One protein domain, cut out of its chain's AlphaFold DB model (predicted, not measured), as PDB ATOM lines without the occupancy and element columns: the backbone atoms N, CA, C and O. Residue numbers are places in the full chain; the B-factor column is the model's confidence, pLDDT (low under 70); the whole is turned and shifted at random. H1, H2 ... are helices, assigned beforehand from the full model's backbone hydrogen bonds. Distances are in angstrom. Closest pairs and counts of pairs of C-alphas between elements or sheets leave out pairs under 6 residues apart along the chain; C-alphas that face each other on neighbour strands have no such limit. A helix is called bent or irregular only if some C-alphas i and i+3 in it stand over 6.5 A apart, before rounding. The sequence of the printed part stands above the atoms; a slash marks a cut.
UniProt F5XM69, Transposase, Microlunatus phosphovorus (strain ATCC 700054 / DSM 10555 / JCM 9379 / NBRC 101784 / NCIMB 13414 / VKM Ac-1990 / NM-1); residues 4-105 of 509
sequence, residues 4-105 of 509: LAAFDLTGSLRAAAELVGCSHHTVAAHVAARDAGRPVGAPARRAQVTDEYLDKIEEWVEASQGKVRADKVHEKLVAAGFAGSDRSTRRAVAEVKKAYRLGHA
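AT A GLANCE: This is residues 4 to 105 of the 509 residues of the protein "Transposase" of Microlunatus phosphovorus (strain ATCC 700054 / DSM 10555 / JCM 9379 / NBRC 101784 / NCIMB 13414 / VKM Ac-1990 / NM-1) (UniProt F5XM69). Two small lobes of three crossed helices each, H1 to H3 and H4 to H6, sit at opposite ends of a dumbbell, joined by residues 36 to 50. The 102 printed residues have six named helices, in that order, and no named strand: all helix. The whole is extended, with a radius of gyration of the C-alphas of 21.0 A, and spans 57 by 33 by 16 A.

HOW THE PARTS SIT: Start at H1, residues 4 to 10, which touches H2, residues 13 to 20; their closest C-alphas, Ala 6 and Ala 16, are 4.7 A apart. Next, H3, residues 24 to 35, touches H2 with residues 24 to 28 alone, about perpendicular at 75 degrees; the closest C-alphas, Ala 17 and His 24, are 4.9 A apart. Past the link, find H4, residues 51 to 63, H5, residues 70 to 79, and H6, residues 86 to 103. H6 touches H4 at a steep tilt of 52 degrees, with residues 92 to 100 alone; the closest C-alphas, Glu 58 and Val 96, are 6.2 A apart. H6 touches H5 with residues 86 to 94 alone; the closest C-alphas, Ala 70 and Arg 90, are 5.3 A apart. H3 and H4 are apart. Each O i to N i+4 pair is within hydrogen-bond range in H1, H2, H3, H5 and H6, but 7 of 9 in H4, which is irregular: C-alphas 52 and 55 are 7.7 A apart.

IN THESE COORDINATES: Find C-alpha 4 at (4.362, -46.965, 5.925), where H1 begins; H6 runs 25.6 A to C-alpha 103 at (-20.231, -47.996, -22.845).

THE WHOLE: The printed part has no cut; its long link, H3 to H4, holds residues 41 to 45, with pLDDT under 70.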
ATOM      1  N   LEU A   4       5.463 -47.365   5.048       88.31
ATOM      2  CA  LEU A   4       4.362 -46.965   5.925       88.31
ATOM      3  C   LEU A   4       4.488 -47.577   7.325       88.31
ATOM      4  O   LEU A   4       4.218 -46.897   8.305       88.31
ATOM      5  N   ALA A   5       4.983 -48.814   7.427       89.12
ATOM      6  CA  ALA A   5       5.223 -49.467   8.713       89.12
ATOM      7  C   ALA A   5       6.347 -48.774   9.503       89.12
ATOM      8  O   ALA A   5       6.249 -48.621  10.717       89.12
ATOM      9  N   ALA A   6       7.394 -48.307   8.815       88.69
ATOM     10  CA  ALA A   6       8.456 -47.517   9.431       88.69
ATOM     11  C   ALA A   6       7.957 -46.150   9.920       88.69
ATOM     12  O   ALA A   6       8.397 -45.668  10.963       88.69
ATOM     13  N   PHE A   7       7.021 -45.529   9.193       89.94
ATOM     14  CA  PHE A   7       6.373 -44.297   9.639       89.94
ATOM     15  C   PHE A   7       5.462 -44.527  10.846       89.94
ATOM     16  O   PHE A   7       5.575 -43.789  11.820       89.94
ATOM     17  N   ASP A   8       4.638 -45.574  10.837       91.50
ATOM     18  CA  ASP A   8       3.744 -45.889  11.959       91.50
ATOM     19  C   ASP A   8       4.519 -46.258  13.233       91.50
ATOM     20  O   ASP A   8       4.080 -45.949  14.337       91.50
ATOM     21  N   LEU A   9       5.703 -46.864  13.088       91.62
ATOM     22  CA  LEU A   9       6.594 -47.184  14.204       91.62
ATOM     23  C   LEU A   9       7.294 -45.947  14.789       91.62
ATOM     24  O   LEU A   9       7.529 -45.888  15.993       91.62
ATOM     25  N   THR A  10       7.676 -44.980  13.952       89.94
ATOM     26  CA  THR A  10       8.526 -43.850  14.376       89.94
ATOM     27  C   THR A  10       7.782 -42.536  14.587       89.94
ATOM     28  O   THR A  10       8.323 -41.635  15.223       89.94
ATOM     29  N   GLY A  11       6.594 -42.370  14.002       87.06
ATOM     30  CA  GLY A  11       5.851 -41.106  13.982       87.06
ATOM     31  C   GLY A  11       6.578 -39.949  13.279       87.06
ATOM     32  O   GLY A  11       6.131 -38.806  13.353       87.06
ATOM     33  N   SER A  12       7.708 -40.208  12.608       92.31
ATOM     34  CA  SER A  12       8.588 -39.184  12.041       92.31
ATOM     35  C   SER A  12       9.001 -39.536  10.619       92.31
ATOM     36  O   SER A  12       9.572 -40.591  10.353       92.31
ATOM     37  N   LEU A  13       8.784 -38.597   9.694       91.56
ATOM     38  CA  LEU A  13       9.129 -38.760   8.278       91.56
ATOM     39  C   LEU A  13      10.629 -39.006   8.057       91.56
ATOM     40  O   LEU A  13      11.000 -39.735   7.141       91.56
ATOM     41  N   ARG A  14      11.494 -38.398   8.880       90.75
ATOM     42  CA  ARG A  14      12.957 -38.527   8.758       90.75
ATOM     43  C   ARG A  14      13.475 -39.826   9.374       90.75
ATOM     44  O   ARG A  14      14.287 -40.490   8.743       90.75
ATOM     45  N   ALA A  15      12.957 -40.219  10.538       87.75
ATOM     46  CA  ALA A  15      13.347 -41.473  11.186       87.75
ATOM     47  C   ALA A  15      12.870 -42.700  10.385       87.75
ATOM     48  O   ALA A  15      13.617 -43.657  10.199       87.75
ATOM     49  N   ALA A  16      11.656 -42.640   9.827       89.62
ATOM     50  CA  ALA A  16      11.147 -43.659   8.912       89.62
ATOM     51  C   ALA A  16      11.973 -43.761   7.619       89.62
ATOM     52  O   ALA A  16      12.234 -44.857   7.129       89.62
ATOM     53  N   ALA A  17      12.398 -42.622   7.068       90.06
ATOM     54  CA  ALA A  17      13.237 -42.562   5.873       90.06
ATOM     55  C   ALA A  17      14.612 -43.204   6.088       90.06
ATOM     56  O   ALA A  17      15.071 -43.956   5.231       90.06
ATOM     57  N   GLU A  18      15.226 -42.954   7.243       91.06
ATOM     58  CA  GLU A  18      16.511 -43.532   7.637       91.06
ATOM     59  C   GLU A  18      16.419 -45.055   7.839       91.06
ATOM     60  O   GLU A  18      17.244 -45.794   7.308       91.06
ATOM     61  N   LEU A  19      15.353 -45.541   8.490       88.94
ATOM     62  CA  LEU A  19      15.094 -46.977   8.687       88.94
ATOM     63  C   LEU A  19      14.873 -47.760   7.385       88.94
ATOM     64  O   LEU A  19      15.152 -48.959   7.326       88.94
ATOM     65  N   VAL A  20      14.316 -47.112   6.361       89.06
ATOM     66  CA  VAL A  20      13.943 -47.755   5.087       89.06
ATOM     67  C   VAL A  20      14.936 -47.433   3.964       89.06
ATOM     68  O   VAL A  20      14.871 -48.034   2.895       89.06
ATOM     69  N   GLY A  21      15.882 -46.518   4.197       89.38
ATOM     70  CA  GLY A  21      16.885 -46.113   3.212       89.38
ATOM     71  C   GLY A  21      16.302 -45.325   2.033       89.38
ATOM     72  O   GLY A  21      16.750 -45.489   0.901       89.38
ATOM     73  N   CYS A  22      15.285 -44.488   2.268       88.62
ATOM     74  CA  CYS A  22      14.670 -43.646   1.236       88.62
ATOM     75  C   CYS A  22      14.637 -42.166   1.651       88.62
ATOM     76  O   CYS A  22      15.036 -41.810   2.754       88.62
ATOM     77  N   SER A  23      14.188 -41.268   0.771       91.12
ATOM     78  CA  SER A  23      14.032 -39.852   1.129       91.12
ATOM     79  C   SER A  23      12.811 -39.640   2.029       91.12
ATOM     80  O   SER A  23      11.743 -40.197   1.776       91.12
ATOM     81  N   HIS A  24      12.913 -38.749   3.019       88.38
ATOM     82  CA  HIS A  24      11.772 -38.326   3.842       88.38
ATOM     83  C   HIS A  24      10.627 -37.708   3.019       88.38
ATOM     84  O   HIS A  24       9.472 -37.787   3.432       88.38
ATOM     85  N   HIS A  25      10.909 -37.174   1.822       87.38
ATOM     86  CA  HIS A  25       9.878 -36.755   0.865       87.38
ATOM     87  C   HIS A  25       9.104 -37.940   0.266       87.38
ATOM     88  O   HIS A  25       7.907 -37.821   0.018       87.38
ATOM     89  N   THR A  26       9.755 -39.089   0.071       85.75
ATOM     90  CA  THR A  26       9.102 -40.326  -0.380       85.75
ATOM     91  C   THR A  26       8.190 -40.873   0.713       85.75
ATOM     92  O   THR A  26       7.036 -41.188   0.436       85.75
ATOM     93  N   VAL A  27       8.652 -40.894   1.970       88.75
ATOM     94  CA  VAL A  27       7.802 -41.253   3.118       88.75
ATOM     95  C   VAL A  27       6.598 -40.310   3.204       88.75
ATOM     96  O   VAL A  27       5.466 -40.776   3.296       88.75
ATOM     97  N   ALA A  28       6.814 -38.995   3.072       88.50
ATOM     98  CA  ALA A  28       5.742 -37.996   3.099       88.50
ATOM     99  C   ALA A  28       4.711 -38.203   1.981       88.50
ATOM    100  O   ALA A  28       3.512 -38.126   2.230       88.50
ATOM    101  N   ALA A  29       5.160 -38.511   0.761       85.50
ATOM    102  CA  ALA A  29       4.272 -38.796  -0.364       85.50
ATOM    103  C   ALA A  29       3.439 -40.069  -0.138       85.50
ATOM    104  O   ALA A  29       2.256 -40.094  -0.474       85.50
ATOM    105  N   HIS A  30       4.033 -41.109   0.454       87.44
ATOM    106  CA  HIS A  30       3.342 -42.360   0.769       87.44
ATOM    107  C   HIS A  30       2.308 -42.174   1.889       87.44
ATOM    108  O   HIS A  30       1.185 -42.659   1.760       87.44
ATOM    109  N   VAL A  31       2.653 -41.427   2.943       88.75
ATOM    110  CA  VAL A  31       1.740 -41.081   4.045       88.75
ATOM    111  C   VAL A  31       0.593 -40.204   3.540       88.75
ATOM    112  O   VAL A  31      -0.564 -40.551   3.735       88.75
ATOM    113  N   ALA A  32       0.878 -39.150   2.773       88.19
ATOM    114  CA  ALA A  32      -0.157 -38.288   2.200       88.19
ATOM    115  C   ALA A  32      -1.070 -39.026   1.201       88.19
ATOM    116  O   ALA A  32      -2.250 -38.700   1.072       88.19
ATOM    117  N   ALA A  33      -0.545 -40.012   0.466       84.88
ATOM    118  CA  ALA A  33      -1.359 -40.874  -0.385       84.88
ATOM    119  C   ALA A  33      -2.272 -41.784   0.450       84.88
ATOM    120  O   ALA A  33      -3.461 -41.857   0.145       84.88
ATOM    121  N   ARG A  34      -1.750 -42.395   1.526       87.62
ATOM    122  CA  ARG A  34      -2.527 -43.205   2.475       87.62
ATOM    123  C   ARG A  34      -3.642 -42.396   3.135       87.62
ATOM    124  O   ARG A  34      -4.791 -42.821   3.097       87.62
ATOM    125  N   ASP A  35      -3.316 -41.232   3.684       87.94
ATOM    126  CA  ASP A  35      -4.256 -40.397   4.442       87.94
ATOM    127  C   ASP A  35      -5.363 -39.821   3.541       87.94
ATOM    128  O   ASP A  35      -6.494 -39.627   3.976       87.94
ATOM    129  N   ALA A  36      -5.067 -39.618   2.253       85.81
ATOM    130  CA  ALA A  36      -6.047 -39.231   1.238       85.81
ATOM    131  C   ALA A  36      -6.803 -40.424   0.610       85.81
ATOM    132  O   ALA A  36      -7.548 -40.226  -0.351       85.81
ATOM    133  N   GLY A  37      -6.578 -41.661   1.074       82.06
ATOM    134  CA  GLY A  37      -7.208 -42.870   0.530       82.06
ATOM    135  C   GLY A  37      -6.811 -43.205  -0.915       82.06
ATOM    136  O   GLY A  37      -7.551 -43.897  -1.616       82.06
ATOM    137  N   ARG A  38      -5.670 -42.700  -1.399       81.06
ATOM    138  CA  ARG A  38      -5.168 -42.938  -2.761       81.06
ATOM    139  C   ARG A  38      -4.192 -44.119  -2.797       81.06
ATOM    140  O   ARG A  38      -3.467 -44.343  -1.828       81.06
ATOM    141  N   PRO A  39      -4.104 -44.851  -3.924       77.06
ATOM    142  CA  PRO A  39      -3.131 -45.924  -4.071       77.06
ATOM    143  C   PRO A  39      -1.700 -45.391  -3.926       77.06
ATOM    144  O   PRO A  39      -1.277 -44.480  -4.643       77.06
ATOM    145  N   VAL A  40      -0.952 -45.973  -2.996       76.44
ATOM    146  CA  VAL A  40       0.434 -45.603  -2.708       76.44
ATOM    147  C   VAL A  40       1.337 -46.160  -3.813       76.44
ATOM    148  O   VAL A  40       1.278 -47.347  -4.122       76.44
ATOM    149  N   GLY A  41       2.143 -45.305  -4.447       65.75
ATOM    150  CA  GLY A  41       3.042 -45.707  -5.539       65.75
ATOM    151  C   GLY A  41       2.398 -45.791  -6.929       65.75
ATOM    152  O   GLY A  41       3.065 -46.208  -7.877       65.75
ATOM    153  N   ALA A  42       1.138 -45.370  -7.098       59.88
ATOM    154  CA  ALA A  42       0.570 -45.226  -8.435       59.88
ATOM    155  C   ALA A  42       1.304 -44.100  -9.191       59.88
ATOM    156  O   ALA A  42       1.336 -42.963  -8.707       59.88
ATOM    157  N   PRO A  43       1.898 -44.371 -10.369       59.72
ATOM    158  CA  PRO A  43       2.536 -43.327 -11.153       59.72
ATOM    159  C   PRO A  43       1.488 -42.283 -11.539       59.72
ATOM    160  O   PRO A  43       0.453 -42.613 -12.120       59.72
ATOM    161  N   ALA A  44       1.759 -41.015 -11.227       62.16
ATOM    162  CA  ALA A  44       0.936 -39.915 -11.711       62.16
ATOM    163  C   ALA A  44       0.885 -39.976 -13.246       62.16
ATOM    164  O   ALA A  44       1.928 -40.088 -13.903       62.16
ATOM    165  N   ARG A  45      -0.323 -39.930 -13.826       63.59
ATOM    166  CA  ARG A  45      -0.495 -39.879 -15.282       63.59
ATOM    167  C   ARG A  45       0.234 -38.636 -15.794       63.59
ATOM    168  O   ARG A  45      -0.171 -37.515 -15.506       63.59
ATOM    169  N   ARG A  46       1.325 -38.841 -16.532       73.25
ATOM    170  CA  ARG A  46       2.033 -37.758 -17.225       73.25
ATOM    171  C   ARG A  46       1.165 -37.268 -18.379       73.25
ATOM    172  O   ARG A  46       0.594 -38.101 -19.086       73.25
ATOM    173  N   ALA A  47       1.112 -35.952 -18.565       73.44
ATOM    174  CA  ALA A  47       0.482 -35.343 -19.729       73.44
ATOM    175  C   ALA A  47       1.102 -35.920 -21.010       73.44
ATOM    176  O   ALA A  47       2.327 -36.042 -21.126       73.44
ATOM    177  N   GLN A  48       0.253 -36.332 -21.943       79.81
ATOM    178  CA  GLN A  48       0.640 -36.873 -23.240       79.81
ATOM    179  C   GLN A  48       0.308 -35.848 -24.321       79.81
ATOM    180  O   GLN A  48      -0.709 -35.173 -24.247       79.81
ATOM    181  N   VAL A  49       1.115 -35.789 -25.383       81.75
ATOM    182  CA  VAL A  49       0.852 -34.925 -26.556       81.75
ATOM    183  C   VAL A  49      -0.520 -35.228 -27.185       81.75
ATOM    184  O   VAL A  49      -1.124 -34.382 -27.828       81.75
ATOM    185  N   THR A  50      -1.035 -36.446 -26.992       81.06
ATOM    186  CA  THR A  50      -2.365 -36.871 -27.449       81.06
ATOM    187  C   THR A  50      -3.522 -36.305 -26.631       81.06
ATOM    188  O   THR A  50      -4.644 -36.365 -27.117       81.06
ATOM    189  N   ASP A  51      -3.283 -35.798 -25.416       83.75
ATOM    190  CA  ASP A  51      -4.354 -35.325 -24.530       83.75
ATOM    191  C   ASP A  51      -5.062 -34.086 -25.118       83.75
ATOM    192  O   ASP A  51      -6.277 -33.982 -25.006       83.75
ATOM    193  N   GLU A  52      -4.342 -33.210 -25.832       88.62
ATOM    194  CA  GLU A  52      -4.907 -32.032 -26.525       88.62
ATOM    195  C   GLU A  52      -5.883 -32.405 -27.656       88.62
ATOM    196  O   GLU A  52      -6.799 -31.656 -27.979       88.62
ATOM    197  N   TYR A  53      -5.712 -33.590 -28.246       89.44
ATOM    198  CA  TYR A  53      -6.507 -34.060 -29.381       89.44
ATOM    199  C   TYR A  53      -7.510 -35.152 -28.990       89.44
ATOM    200  O   TYR A  53      -8.121 -35.770 -29.869       89.44
ATOM    201  N   LEU A  54      -7.666 -35.426 -27.691       88.44
ATOM    202  CA  LEU A  54      -8.471 -36.540 -27.198       88.44
ATOM    203  C   LEU A  54      -9.942 -36.396 -27.599       88.44
ATOM    204  O   LEU A  54     -10.487 -37.336 -28.174       88.44
ATOM    205  N   ASP A  55     -10.526 -35.208 -27.436       90.75
ATOM    206  CA  ASP A  55     -11.915 -34.910 -27.818       90.75
ATOM    207  C   ASP A  55     -12.177 -35.224 -29.299       90.75
ATOM    208  O   ASP A  55     -13.202 -35.796 -29.673       90.75
ATOM    209  N   LYS A  56     -11.203 -34.923 -30.169       91.38
ATOM    210  CA  LYS A  56     -11.317 -35.192 -31.606       91.38
ATOM    211  C   LYS A  56     -11.206 -36.681 -31.927       91.38
ATOM    212  O   LYS A  56     -11.883 -37.181 -32.828       91.38
ATOM    213  N   ILE A  57     -10.357 -37.402 -31.194       91.62
ATOM    214  CA  ILE A  57     -10.252 -38.860 -31.298       91.62
ATOM    215  C   ILE A  57     -11.566 -39.511 -30.846       91.62
ATOM    216  O   ILE A  57     -12.038 -40.425 -31.524       91.62
ATOM    217  N   GLU A  58     -12.161 -39.042 -29.748       93.00
ATOM    218  CA  GLU A  58     -13.462 -39.494 -29.238       93.00
ATOM    219  C   GLU A  58     -14.577 -39.269 -30.256       93.00
ATOM    220  O   GLU A  58     -15.231 -40.238 -30.649       93.00
ATOM    221  N   GLU A  59     -14.691 -38.055 -30.799       94.06
ATOM    222  CA  GLU A  59     -15.652 -37.717 -31.854       94.06
ATOM    223  C   GLU A  59     -15.539 -38.667 -33.059       94.06
ATOM    224  O   GLU A  59     -16.536 -39.199 -33.547       94.06
ATOM    225  N   TRP A  60     -14.324 -38.932 -33.550       94.75
ATOM    226  CA  TRP A  60     -14.132 -39.827 -34.697       94.75
ATOM    227  C   TRP A  60     -14.404 -41.295 -34.370       94.75
ATOM    228  O   TRP A  60     -14.859 -42.057 -35.235       94.75
ATOM    229  N   VAL A  61     -14.122 -41.731 -33.143       93.00
ATOM    230  CA  VAL A  61     -14.472 -43.079 -32.691       93.00
ATOM    231  C   VAL A  61     -15.989 -43.219 -32.604       93.00
ATOM    232  O   VAL A  61     -16.512 -44.207 -33.115       93.00
ATOM    233  N   GLU A  62     -16.692 -42.231 -32.065       91.81
ATOM    234  CA  GLU A  62     -18.149 -42.239 -31.945       91.81
ATOM    235  C   GLU A  62     -18.843 -42.159 -33.311       91.81
ATOM    236  O   GLU A  62     -19.640 -43.036 -33.649       91.81
ATOM    237  N   ALA A  63     -18.439 -41.217 -34.169       91.81
ATOM    238  CA  ALA A  63     -18.968 -41.077 -35.528       91.81
ATOM    239  C   ALA A  63     -18.768 -42.343 -36.383       91.81
ATOM    240  O   ALA A  63     -19.568 -42.650 -37.266       91.81
ATOM    241  N   SER A  64     -17.700 -43.105 -36.124       91.69
ATOM    242  CA  SER A  64     -17.424 -44.372 -36.814       91.69
ATOM    243  C   SER A  64     -18.008 -45.605 -36.124       91.69
ATOM    244  O   SER A  64     -17.757 -46.731 -36.569       91.69
ATOM    245  N   GLN A  65     -18.729 -45.428 -35.017       90.19
ATOM    246  CA  GLN A  65     -19.224 -46.508 -34.168       90.19
ATOM    247  C   GLN A  65     -18.113 -47.484 -33.724       90.19
ATOM    248  O   GLN A  65     -18.274 -48.705 -33.759       90.19
ATOM    249  N   GLY A  66     -16.933 -46.965 -33.378       87.44
ATOM    250  CA  GLY A  66     -15.777 -47.760 -32.951       87.44
ATOM    251  C   GLY A  66     -14.921 -48.342 -34.083       87.44
ATOM    252  O   GLY A  66     -13.910 -49.005 -33.815       87.44
ATOM    253  N   LYS A  67     -15.275 -48.112 -35.354       92.50
ATOM    254  CA  LYS A  67     -14.637 -48.766 -36.511       92.50
ATOM    255  C   LYS A  67     -13.438 -48.005 -37.079       92.50
ATOM    256  O   LYS A  67     -12.619 -48.627 -37.751       92.50
ATOM    257  N   VAL A  68     -13.278 -46.711 -36.783       92.62
ATOM    258  CA  VAL A  68     -12.213 -45.861 -37.358       92.62
ATOM    259  C   VAL A  68     -10.825 -46.478 -37.181       92.62
ATOM    260  O   VAL A  68     -10.475 -46.945 -36.099       92.62
ATOM    261  N   ARG A  69     -10.011 -46.527 -38.235       94.62
ATOM    262  CA  ARG A  69      -8.656 -47.076 -38.124       94.62
ATOM    263  C   ARG A  69      -7.692 -46.038 -37.548       94.62
ATOM    264  O   ARG A  69      -7.765 -44.862 -37.891       94.62
ATOM    265  N   ALA A  70      -6.783 -46.479 -36.682       92.25
ATOM    266  CA  ALA A  70      -5.885 -45.581 -35.956       92.25
ATOM    267  C   ALA A  70      -4.858 -44.864 -36.852       92.25
ATOM    268  O   ALA A  70      -4.468 -43.747 -36.540       92.25
ATOM    269  N   ASP A  71      -4.467 -45.462 -37.977       92.75
ATOM    270  CA  ASP A  71      -3.637 -44.812 -39.000       92.75
ATOM    271  C   ASP A  71      -4.368 -43.635 -39.663       92.75
ATOM    272  O   ASP A  71      -3.790 -42.567 -39.827       92.75
ATOM    273  N   LYS A  72      -5.670 -43.777 -39.942       94.75
ATOM    274  CA  LYS A  72      -6.497 -42.679 -40.471       94.75
ATOM    275  C   LYS A  72      -6.758 -41.578 -39.455       94.75
ATOM    276  O   LYS A  72      -6.865 -40.417 -39.834       94.75
ATOM    277  N   VAL A  73      -6.822 -41.929 -38.173       92.44
ATOM    278  CA  VAL A  73      -6.811 -40.931 -37.098       92.44
ATOM    279  C   VAL A  73      -5.474 -40.188 -37.089       92.44
ATOM    280  O   VAL A  73      -5.477 -38.966 -37.055       92.44
ATOM    281  N   HIS A  74      -4.344 -40.893 -37.188       94.19
ATOM    282  CA  HIS A  74      -3.019 -40.271 -37.167       94.19
ATOM    283  C   HIS A  74      -2.799 -39.302 -38.336       94.19
ATOM    284  O   HIS A  74      -2.392 -38.171 -38.098       94.19
ATOM    285  N   GLU A  75      -3.154 -39.692 -39.565       93.56
ATOM    286  CA  GLU A  75      -3.106 -38.806 -40.743       93.56
ATOM    287  C   GLU A  75      -3.871 -37.491 -40.501       93.56
ATOM    288  O   GLU A  75      -3.363 -36.406 -40.781       93.56
ATOM    289  N   LYS A  76      -5.079 -37.580 -39.926       92.38
ATOM    290  CA  LYS A  76      -5.908 -36.406 -39.624       92.38
ATOM    291  C   LYS A  76      -5.356 -35.555 -38.482       92.38
ATOM    292  O   LYS A  76      -5.489 -34.337 -38.533       92.38
ATOM    293  N   LEU A  77      -4.751 -36.173 -37.469       92.69
ATOM    294  CA  LEU A  77      -4.114 -35.453 -36.365       92.69
ATOM    295  C   LEU A  77      -2.876 -34.688 -36.837       92.69
ATOM    296  O   LEU A  77      -2.719 -33.523 -36.491       92.69
ATOM    297  N   VAL A  78      -2.022 -35.306 -37.659       92.38
ATOM    298  CA  VAL A  78      -0.826 -34.648 -38.212       92.38
ATOM    299  C   VAL A  78      -1.220 -33.446 -39.072       92.38
ATOM    300  O   VAL A  78      -0.636 -32.376 -38.926       92.38
ATOM    301  N   ALA A  79      -2.268 -33.576 -39.895       90.88
ATOM    302  CA  ALA A  79      -2.815 -32.458 -40.667       90.88
ATOM    303  C   ALA A  79      -3.357 -31.308 -39.789       90.88
ATOM    304  O   ALA A  79      -3.423 -30.172 -40.250       90.88
ATOM    305  N   ALA A  80      -3.722 -31.592 -38.536       87.50
ATOM    306  CA  ALA A  80      -4.194 -30.619 -37.553       87.50
ATOM    307  C   ALA A  80      -3.080 -30.060 -36.644       87.50
ATOM    308  O   ALA A  80      -3.383 -29.292 -35.737       87.50
ATOM    309  N   GLY A  81      -1.809 -30.418 -36.877       88.88
ATOM    310  CA  GLY A  81      -0.662 -29.907 -36.111       88.88
ATOM    311  C   GLY A  81      -0.134 -30.837 -35.010       88.88
ATOM    312  O   GLY A  81       0.706 -30.426 -34.212       88.88
ATOM    313  N   PHE A  82      -0.574 -32.096 -34.959       90.06
ATOM    314  CA  PHE A  82      -0.103 -33.059 -33.963       90.06
ATOM    315  C   PHE A  82       1.376 -33.437 -34.160       90.06
ATOM    316  O   PHE A  82       1.751 -34.015 -35.179       90.06
ATOM    317  N   ALA A  83       2.205 -33.189 -33.139       86.81
ATOM    318  CA  ALA A  83       3.650 -33.455 -33.154       86.81
ATOM    319  C   ALA A  83       4.060 -34.821 -32.552       86.81
ATOM    320  O   ALA A  83       5.247 -35.104 -32.381       86.81
ATOM    321  N   GLY A  84       3.096 -35.666 -32.170       86.81
ATOM    322  CA  GLY A  84       3.366 -36.986 -31.595       86.81
ATOM    323  C   GLY A  84       3.591 -38.085 -32.643       86.81
ATOM    324  O   GLY A  84       3.378 -37.906 -33.837       86.81
ATOM    325  N   SER A  85       3.992 -39.276 -32.188       90.50
ATOM    326  CA  SER A  85       4.225 -40.431 -33.071       90.50
ATOM    327  C   SER A  85       2.953 -41.238 -33.350       90.50
ATOM    328  O   SER A  85       2.056 -41.305 -32.506       90.50
ATOM    329  N   ASP A  86       2.913 -41.965 -34.469       90.81
ATOM    330  CA  ASP A  86       1.836 -42.916 -34.802       90.81
ATOM    331  C   ASP A  86       1.541 -43.905 -33.654       90.81
ATOM    332  O   ASP A  86       0.383 -44.169 -33.322       90.81
ATOM    333  N   ARG A  87       2.582 -44.379 -32.954       89.81
ATOM    334  CA  ARG A  87       2.433 -45.265 -31.788       89.81
ATOM    335  C   ARG A  87       1.605 -44.623 -30.670       89.81
ATOM    336  O   ARG A  87       0.807 -45.313 -30.035       89.81
ATOM    337  N   SER A  88       1.789 -43.326 -30.422       89.31
ATOM    338  CA  SER A  88       1.029 -42.589 -29.406       89.31
ATOM    339  C   SER A  88      -0.439 -42.423 -29.805       89.31
ATOM    340  O   SER A  88      -1.318 -42.722 -28.996       89.31
ATOM    341  N   THR A  89      -0.716 -42.101 -31.074       91.06
ATOM    342  CA  THR A  89      -2.083 -42.056 -31.608       91.06
ATOM    343  C   THR A  89      -2.769 -43.418 -31.514       91.06
ATOM    344  O   THR A  89      -3.898 -43.506 -31.041       91.06
ATOM    345  N   ARG A  90      -2.091 -44.508 -31.901       92.88
ATOM    346  CA  ARG A  90      -2.651 -45.867 -31.811       92.88
ATOM    347  C   ARG A  90      -3.037 -46.243 -30.387       92.88
ATOM    348  O   ARG A  90      -4.089 -46.850 -30.198       92.88
ATOM    349  N   ARG A  91      -2.220 -45.870 -29.398       91.12
ATOM    350  CA  ARG A  91      -2.535 -46.094 -27.982       91.12
ATOM    351  C   ARG A  91      -3.786 -45.319 -27.561       91.12
ATOM    352  O   ARG A  91      -4.703 -45.941 -27.038       91.12
ATOM    353  N   ALA A  92      -3.850 -44.019 -27.857       91.44
ATOM    354  CA  ALA A  92      -5.004 -43.182 -27.522       91.44
ATOM    355  C   ALA A  92      -6.296 -43.687 -28.193       91.44
ATOM    356  O   ALA A  92      -7.306 -43.899 -27.531       91.44
ATOM    357  N   VAL A  93      -6.248 -44.008 -29.491       93.00
ATOM    358  CA  VAL A  93      -7.388 -44.591 -30.220       93.00
ATOM    359  C   VAL A  93      -7.807 -45.934 -29.620       93.00
ATOM    360  O   VAL A  93      -8.999 -46.214 -29.528       93.00
ATOM    361  N   ALA A  94      -6.863 -46.789 -29.215       92.81
ATOM    362  CA  ALA A  94      -7.187 -48.071 -28.592       92.81
ATOM    363  C   ALA A  94      -7.874 -47.901 -27.228       92.81
ATOM    364  O   ALA A  94      -8.813 -48.646 -26.935       92.81
ATOM    365  N   GLU A  95      -7.441 -46.929 -26.422       92.12
ATOM    366  CA  GLU A  95      -8.069 -46.577 -25.142       92.12
ATOM    367  C   GLU A  95      -9.485 -46.034 -25.345       92.12
ATOM    368  O   GLU A  95     -10.430 -46.580 -24.775       92.12
ATOM    369  N   VAL A  96      -9.660 -45.067 -26.246       92.69
ATOM    370  CA  VAL A  96     -10.975 -44.505 -26.583       92.69
ATOM    371  C   VAL A  96     -11.905 -45.579 -27.153       92.69
ATOM    372  O   VAL A  96     -13.040 -45.729 -26.713       92.69
ATOM    373  N   LYS A  97     -11.423 -46.436 -28.062       93.00
ATOM    374  CA  LYS A  97     -12.203 -47.584 -28.559       93.00
ATOM    375  C   LYS A  97     -12.542 -48.595 -27.472       93.00
ATOM    376  O   LYS A  97     -13.538 -49.308 -27.593       93.00
ATOM    377  N   LYS A  98     -11.694 -48.760 -26.456       91.75
ATOM    378  CA  LYS A  98     -11.986 -49.627 -25.308       91.75
ATOM    379  C   LYS A  98     -13.104 -49.014 -24.464       91.75
ATOM    380  O   LYS A  98     -14.041 -49.739 -24.148       91.75
ATOM    381  N   ALA A  99     -13.046 -47.713 -24.176       89.25
ATOM    382  CA  ALA A  99     -14.098 -46.987 -23.468       89.25
ATOM    383  C   ALA A  99     -15.428 -47.004 -24.242       89.25
ATOM    384  O   ALA A  99     -16.445 -47.424 -23.696       89.25
ATOM    385  N   TYR A 100     -15.399 -46.690 -25.542       90.31
ATOM    386  CA  TYR A 100     -16.566 -46.757 -26.426       90.31
ATOM    387  C   TYR A 100     -17.207 -48.149 -26.407       90.31
ATOM    388  O   TYR A 100     -18.412 -48.276 -26.198       90.31
ATOM    389  N   ARG A 101     -16.403 -49.214 -26.561       87.06
ATOM    390  CA  ARG A 101     -16.900 -50.598 -26.497       87.06
ATOM    391  C   ARG A 101     -17.487 -50.955 -25.140       87.06
ATOM    392  O   ARG A 101     -18.433 -51.721 -25.121       87.06
ATOM    393  N   LEU A 102     -16.940 -50.451 -24.036       86.19
ATOM    394  CA  LEU A 102     -17.485 -50.700 -22.699       86.19
ATOM    395  C   LEU A 102     -18.836 -50.004 -22.503       86.19
ATOM    396  O   LEU A 102     -19.761 -50.640 -22.012       86.19
ATOM    397  N   GLY A 103     -18.971 -48.746 -22.934       84.56
ATOM    398  CA  GLY A 103     -20.231 -47.996 -22.845       84.56
ATOM    399  C   GLY A 103     -21.328 -48.509 -23.784       84.56
ATOM    400  O   GLY A 103     -22.507 -48.400 -23.470       84.56
ATOM    401  N   HIS A 104     -20.944 -49.119 -24.909       82.94
ATOM    402  CA  HIS A 104     -21.866 -49.640 -25.926       82.94
ATOM    403  C   HIS A 104     -21.926 -51.174 -25.964       82.94
ATOM    404  O   HIS A 104     -22.529 -51.757 -26.872       82.94
ATOM    405  N   ALA A 105     -21.294 -51.852 -25.005       77.12
ATOM    406  CA  ALA A 105     -21.406 -53.295 -24.879       77.12
ATOM    407  C   ALA A 105     -22.829 -53.634 -24.445       77.12
ATOM    408  O   ALA A 105     -23.301 -53.199 -23.395       77.12
TER     409      ALA A 105